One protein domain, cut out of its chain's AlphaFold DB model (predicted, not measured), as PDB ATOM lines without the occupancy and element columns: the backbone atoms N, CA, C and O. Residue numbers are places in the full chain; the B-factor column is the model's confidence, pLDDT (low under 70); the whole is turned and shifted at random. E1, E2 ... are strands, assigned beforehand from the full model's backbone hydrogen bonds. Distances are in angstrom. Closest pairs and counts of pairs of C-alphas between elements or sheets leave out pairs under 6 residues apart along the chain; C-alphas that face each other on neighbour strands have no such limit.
ATOM      1  N   HIS A  92      65.254 -17.165 112.502       86.62
ATOM      2  CA  HIS A  92      63.918 -17.670 112.232       86.62
ATOM      3  C   HIS A  92      63.415 -18.659 113.292       86.62
ATOM      4  O   HIS A  92      62.210 -18.907 113.357       86.62
ATOM      5  N   TRP A  93      64.296 -19.237 114.107       90.94
ATOM      6  CA  TRP A  93      63.927 -20.237 115.103       90.94
ATOM      7  C   TRP A  93      63.822 -19.614 116.493       90.94
ATOM      8  O   TRP A  93      64.649 -18.800 116.895       90.94
ATOM      9  N   HIS A  94      62.809 -20.018 117.258       91.94
ATOM     10  CA  HIS A  94      62.754 -19.701 118.680       91.94
ATOM     11  C   HIS A  94      63.881 -20.398 119.447       91.94
ATOM     12  O   HIS A  94      64.391 -21.436 119.017       91.94
ATOM     13  N   ALA A  95      64.211 -19.851 120.621       90.06
ATOM     14  CA  ALA A  95      65.129 -20.481 121.559       90.06
ATOM     15  C   ALA A  95      64.730 -21.942 121.824       90.06
ATOM     16  O   ALA A  95      63.537 -22.257 121.942       90.06
ATOM     17  N   LEU A  96      65.742 -22.811 121.910       91.00
ATOM     18  CA  LEU A  96      65.573 -24.239 122.160       91.00
ATOM     19  C   LEU A  96      64.693 -24.489 123.386       91.00
ATOM     20  O   LEU A  96      64.823 -23.820 124.412       91.00
ATOM     21  N   ARG A  97      63.834 -25.508 123.298       92.88
ATOM     22  CA  ARG A  97      63.096 -26.029 124.453       92.88
ATOM     23  C   ARG A  97      63.303 -27.529 124.584       92.88
ATOM     24  O   ARG A  97      63.118 -28.263 123.613       92.88
ATOM     25  N   ALA A  98      63.639 -27.971 125.791       93.50
ATOM     26  CA  ALA A  98      63.593 -29.381 126.150       93.50
ATOM     27  C   ALA A  98      62.128 -29.825 126.264       93.50
ATOM     28  O   ALA A  98      61.324 -29.155 126.919       93.50
ATOM     29  N   ILE A  99      61.774 -30.935 125.619       94.44
ATOM     30  CA  ILE A  99      60.454 -31.557 125.733       94.44
ATOM     31  C   ILE A  99      60.633 -33.017 126.152       94.44
ATOM     32  O   ILE A  99      61.502 -33.732 125.653       94.44
ATOM     33  N   HIS A 100      59.790 -33.435 127.094       95.31
ATOM     34  CA  HIS A 100      59.672 -34.808 127.562       95.31
ATOM     35  C   HIS A 100      58.272 -35.283 127.192       95.31
ATOM     36  O   HIS A 100      57.289 -34.796 127.749       95.31
ATOM     37  N   ASP A 101      58.172 -36.189 126.229       94.81
ATOM     38  CA  ASP A 101      56.909 -36.806 125.839       94.81
ATOM     39  C   ASP A 101      56.974 -38.329 126.014       94.81
ATOM     40  O   ASP A 101      57.980 -38.886 126.455       94.81
ATOM     41  N   ALA A 102      55.887 -39.020 125.669       95.56
ATOM     42  CA  ALA A 102      55.848 -40.481 125.707       95.56
ATOM     43  C   ALA A 102      56.820 -41.138 124.704       95.56
ATOM     44  O   ALA A 102      57.134 -42.316 124.853       95.56
ATOM     45  N   SER A 103      57.290 -40.397 123.689       92.19
ATOM     46  CA  SER A 103      58.243 -40.889 122.686       92.19
ATOM     47  C   SER A 103      59.703 -40.760 123.134       92.19
ATOM     48  O   SER A 103      60.578 -41.444 122.602       92.19
ATOM     49  N   GLY A 104      59.965 -39.937 124.151       93.94
ATOM     50  CA  GLY A 104      61.241 -39.828 124.833       93.94
ATOM     51  C   GLY A 104      61.661 -38.381 125.071       93.94
ATOM     52  O   GLY A 104      60.863 -37.454 125.198       93.94
ATOM     53  N   LYS A 105      62.973 -38.194 125.171       94.44
ATOM     54  CA  LYS A 105      63.609 -36.901 125.406       94.44
ATOM     55  C   LYS A 105      64.059 -36.306 124.074       94.44
ATOM     56  O   LYS A 105      64.819 -36.942 123.341       94.44
ATOM     57  N   HIS A 106      63.602 -35.101 123.747       94.56
ATOM     58  CA  HIS A 106      63.981 -34.444 122.498       94.56
ATOM     59  C   HIS A 106      64.031 -32.917 122.624       94.56
ATOM     60  O   HIS A 106      63.318 -32.300 123.419       94.56
ATOM     61  N   TRP A 107      64.871 -32.301 121.796       93.44
ATOM     62  CA  TRP A 107      64.937 -30.856 121.620       93.44
ATOM     63  C   TRP A 107      63.905 -30.403 120.598       93.44
ATOM     64  O   TRP A 107      63.729 -31.041 119.560       93.44
ATOM     65  N   SER A 108      63.228 -29.297 120.886       94.12
ATOM     66  CA  SER A 108      62.172 -28.725 120.054       94.12
ATOM     67  C   SER A 108      62.537 -27.323 119.586       94.12
ATOM     68  O   SER A 108      62.837 -26.437 120.390       94.12
ATOM     69  N   PHE A 109      62.468 -27.133 118.268       93.88
ATOM     70  CA  PHE A 109      62.704 -25.875 117.573       93.88
ATOM     71  C   PHE A 109      61.399 -25.439 116.916       93.88
ATOM     72  O   PHE A 109      60.934 -26.055 115.953       93.88
ATOM     73  N   LYS A 110      60.788 -24.372 117.428       95.31
ATOM     74  CA  LYS A 110      59.601 -23.781 116.804       95.31
ATOM     75  C   LYS A 110      60.024 -22.696 115.827       95.31
ATOM     76  O   LYS A 110      60.804 -21.815 116.183       95.31
ATOM     77  N   CYS A 111      59.506 -22.762 114.607       94.69
ATOM     78  CA  CYS A 111      59.676 -21.698 113.629       94.69
ATOM     79  C   CYS A 111      58.929 -20.442 114.114       94.69
ATOM     80  O   CYS A 111      57.770 -20.531 114.511       94.69
ATOM     81  N   GLY A 112      59.569 -19.276 114.074       93.31
ATOM     82  CA  GLY A 112      58.953 -17.999 114.445       93.31
ATOM     83  C   GLY A 112      57.946 -17.475 113.418       93.31
ATOM     84  O   GLY A 112      57.095 -16.659 113.752       93.31
ATOM     85  N   TYR A 113      58.006 -17.967 112.177       92.56
ATOM     86  CA  TYR A 113      57.156 -17.508 111.073       92.56
ATOM     87  C   TYR A 113      56.004 -18.461 110.735       92.56
ATOM     88  O   TYR A 113      55.057 -18.067 110.057       92.56
ATOM     89  N   CYS A 114      56.066 -19.724 111.162       94.06
ATOM     90  CA  CYS A 114      55.020 -20.703 110.875       94.06
ATOM     91  C   CYS A 114      54.851 -21.714 112.011       94.06
ATOM     92  O   CYS A 114      55.695 -21.843 112.886       94.06
ATOM     93  N   SER A 115      53.770 -22.491 111.983       95.12
ATOM     94  CA  SER A 115      53.452 -23.484 113.021       95.12
ATOM     95  C   SER A 115      54.325 -24.747 112.993       95.12
ATOM     96  O   SER A 115      54.069 -25.689 113.747       95.12
ATOM     97  N   LYS A 116      55.345 -24.805 112.129       96.06
ATOM     98  CA  LYS A 116      56.228 -25.968 112.027       96.06
ATOM     99  C   LYS A 116      57.139 -26.049 113.247       96.06
ATOM    100  O   LYS A 116      57.721 -25.057 113.686       96.06
ATOM    101  N   THR A 117      57.272 -27.264 113.763       95.12
ATOM    102  CA  THR A 117      58.206 -27.604 114.837       95.12
ATOM    103  C   THR A 117      59.154 -28.668 114.307       95.12
ATOM    104  O   THR A 117      58.701 -29.652 113.727       95.12
ATOM    105  N   CYS A 118      60.455 -28.456 114.469       92.00
ATOM    106  CA  CYS A 118      61.466 -29.475 114.227       92.00
ATOM    107  C   CYS A 118      61.860 -30.087 115.571       92.00
ATOM    108  O   CYS A 118      62.022 -29.359 116.552       92.00
ATOM    109  N   THR A 119      61.988 -31.409 115.623       93.75
ATOM    110  CA  THR A 119      62.424 -32.125 116.820       93.75
ATOM    111  C   THR A 119      63.707 -32.893 116.537       93.75
ATOM    112  O   THR A 119      63.886 -33.460 115.458       93.75
ATOM    113  N   VAL A 120      64.624 -32.890 117.503       90.44
ATOM    114  CA  VAL A 120      65.893 -33.621 117.429       90.44
ATOM    115  C   VAL A 120      65.994 -34.518 118.661       90.44
ATOM    116  O   VAL A 120      65.856 -34.010 119.774       90.44
ATOM    117  N   PRO A 121      66.201 -35.837 118.501       90.06
ATOM    118  CA  PRO A 121      66.331 -36.738 119.637       90.06
ATOM    119  C   PRO A 121      67.568 -36.377 120.457       90.06
ATOM    120  O   PRO A 121      68.638 -36.130 119.901       90.06
ATOM    121  N   TRP A 122      67.402 -36.369 121.773       89.56
ATOM    122  CA  TRP A 122      68.420 -35.975 122.735       89.56
ATOM    123  C   TRP A 122      69.285 -37.192 123.090       89.56
ATOM    124  O   TRP A 122      68.756 -38.227 123.504       89.56
ATOM    125  N   LYS A 123      70.607 -37.118 122.877       84.50
ATOM    126  CA  LYS A 123      71.498 -38.283 123.068       84.50
ATOM    127  C   LYS A 123      72.128 -38.389 124.457       84.50
ATOM    128  O   LYS A 123      72.447 -39.493 124.890       84.50
ATOM    129  N   VAL A 124      72.348 -37.265 125.129       85.56
ATOM    130  CA  VAL A 124      73.069 -37.179 126.411       85.56
ATOM    131  C   VAL A 124      72.075 -36.775 127.488       85.56
ATOM    132  O   VAL A 124      71.299 -35.888 127.238       85.56
ATOM    133  N   ASN A 125      72.061 -37.335 128.696       82.44
ATOM    134  CA  ASN A 125      71.152 -36.848 129.750       82.44
ATOM    135  C   ASN A 125      71.644 -35.522 130.395       82.44
ATOM    136  O   ASN A 125      71.760 -35.466 131.615       82.44
ATOM    137  N   SER A 126      71.944 -34.469 129.617       83.50
ATOM    138  CA  SER A 126      72.249 -33.125 130.157       83.50
ATOM    139  C   SER A 126      71.137 -32.080 129.983       83.50
ATOM    140  O   SER A 126      70.583 -31.903 128.903       83.50
ATOM    141  N   ASN A 127      70.873 -31.315 131.041       82.00
ATOM    142  CA  ASN A 127      69.875 -30.246 131.057       82.00
ATOM    143  C   ASN A 127      70.213 -29.058 130.132       82.00
ATOM    144  O   ASN A 127      69.357 -28.194 129.940       82.00
ATOM    145  N   CYS A 128      71.426 -29.000 129.569       82.38
ATOM    146  CA  CYS A 128      71.852 -27.984 128.612       82.38
ATOM    147  C   CYS A 128      72.153 -28.598 127.235       82.38
ATOM    148  O   CYS A 128      72.703 -29.694 127.138       82.38
ATOM    149  N   PHE A 129      71.816 -27.874 126.163       82.75
ATOM    150  CA  PHE A 129      72.146 -28.273 124.790       82.75
ATOM    151  C   PHE A 129      73.654 -28.216 124.514       82.75
ATOM    152  O   PHE A 129      74.155 -29.006 123.721       82.75
ATOM    153  N   ASP A 130      74.377 -27.326 125.200       84.69
ATOM    154  CA  ASP A 130      75.821 -27.129 125.009       84.69
ATOM    155  C   ASP A 130      76.661 -28.334 125.471       84.69
ATOM    156  O   ASP A 130      77.790 -28.511 125.023       84.69
ATOM    157  N   ASP A 131      76.100 -29.201 126.318       84.88
ATOM    158  CA  ASP A 131      76.758 -30.434 126.768       84.88
ATOM    159  C   ASP A 131      76.560 -31.605 125.792       84.88
ATOM    160  O   ASP A 131      77.118 -32.694 125.973       84.88
ATOM    161  N   GLU A 132      75.725 -31.435 124.764       84.06
ATOM    162  CA  GLU A 132      75.569 -32.444 123.730       84.06
ATOM    163  C   GLU A 132      76.837 -32.465 122.871       84.06
ATOM    164  O   GLU A 132      77.295 -31.428 122.398       84.06
ATOM    165  N   GLN A 133      77.425 -33.651 122.657       79.06
ATOM    166  CA  GLN A 133      78.589 -33.782 121.779       79.06
ATOM    167  C   GLN A 133      78.254 -33.167 120.420       79.06
ATOM    168  O   GLN A 133      77.473 -33.739 119.649       79.06
ATOM    169  N   HIS A 134      78.847 -32.002 120.138       70.31
ATOM    170  CA  HIS A 134      78.700 -31.353 118.852       70.31
ATOM    171  C   HIS A 134      79.044 -32.383 117.785       70.31
ATOM    172  O   HIS A 134      80.123 -32.984 117.800       70.31
ATOM    173  N   LYS A 135      78.108 -32.606 116.854       68.56
ATOM    174  CA  LYS A 135      78.459 -33.324 115.631       68.56
ATOM    175  C   LYS A 135      79.702 -32.625 115.079       68.56
ATOM    176  O   LYS A 135      79.704 -31.388 115.076       68.56
TER     177      LYS A 135
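What this domain is: This is residues 92 to 135 of the 270 residues of an uncharacterized protein of Wolfiporia cocos (strain MD-104) (UniProt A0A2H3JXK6). With little regular structure, this is a small, strongly twisted sheet of three antiparallel strands, E1, E2 and E3, from which residues 122 to 135 lead away as a long looped tail with no named element. The strands form a meander, each the antiparallel neighbour of the one before. The 44 printed residues have no named helix and are all strand by class, with 17 in named elements. The whole is only just compact, close to loose, radius of gyration of the C-alphas 11.0 A, spanning 30 by 24 by 16 A.

How they stand to each other: E1, residues 97 to 101, forms a hairpin with E2, residues 104 to 110, at 138 degrees; N 99 and O 106 are 3.0 A apart, within hydrogen-bond range. E2 forms a hairpin with E3, residues 117 to 121, at 147 degrees; N 107 and O 120 are 2.8 A apart, within range.

Where its parts are: E1 begins at C-alpha 97 (63.096, -26.029, 124.453) and spans 12.5 A. E2 spans 18.0 A. E3 spans 13.1 A and ends at C-alpha 121 (66.331, -36.738, 119.637).

The domain as a whole: The farthest C-alphas, of Tyr 113 and Asn 125, are 30.3 A apart. The printed part has no cut. Residue 135 alone has pLDDT under 70.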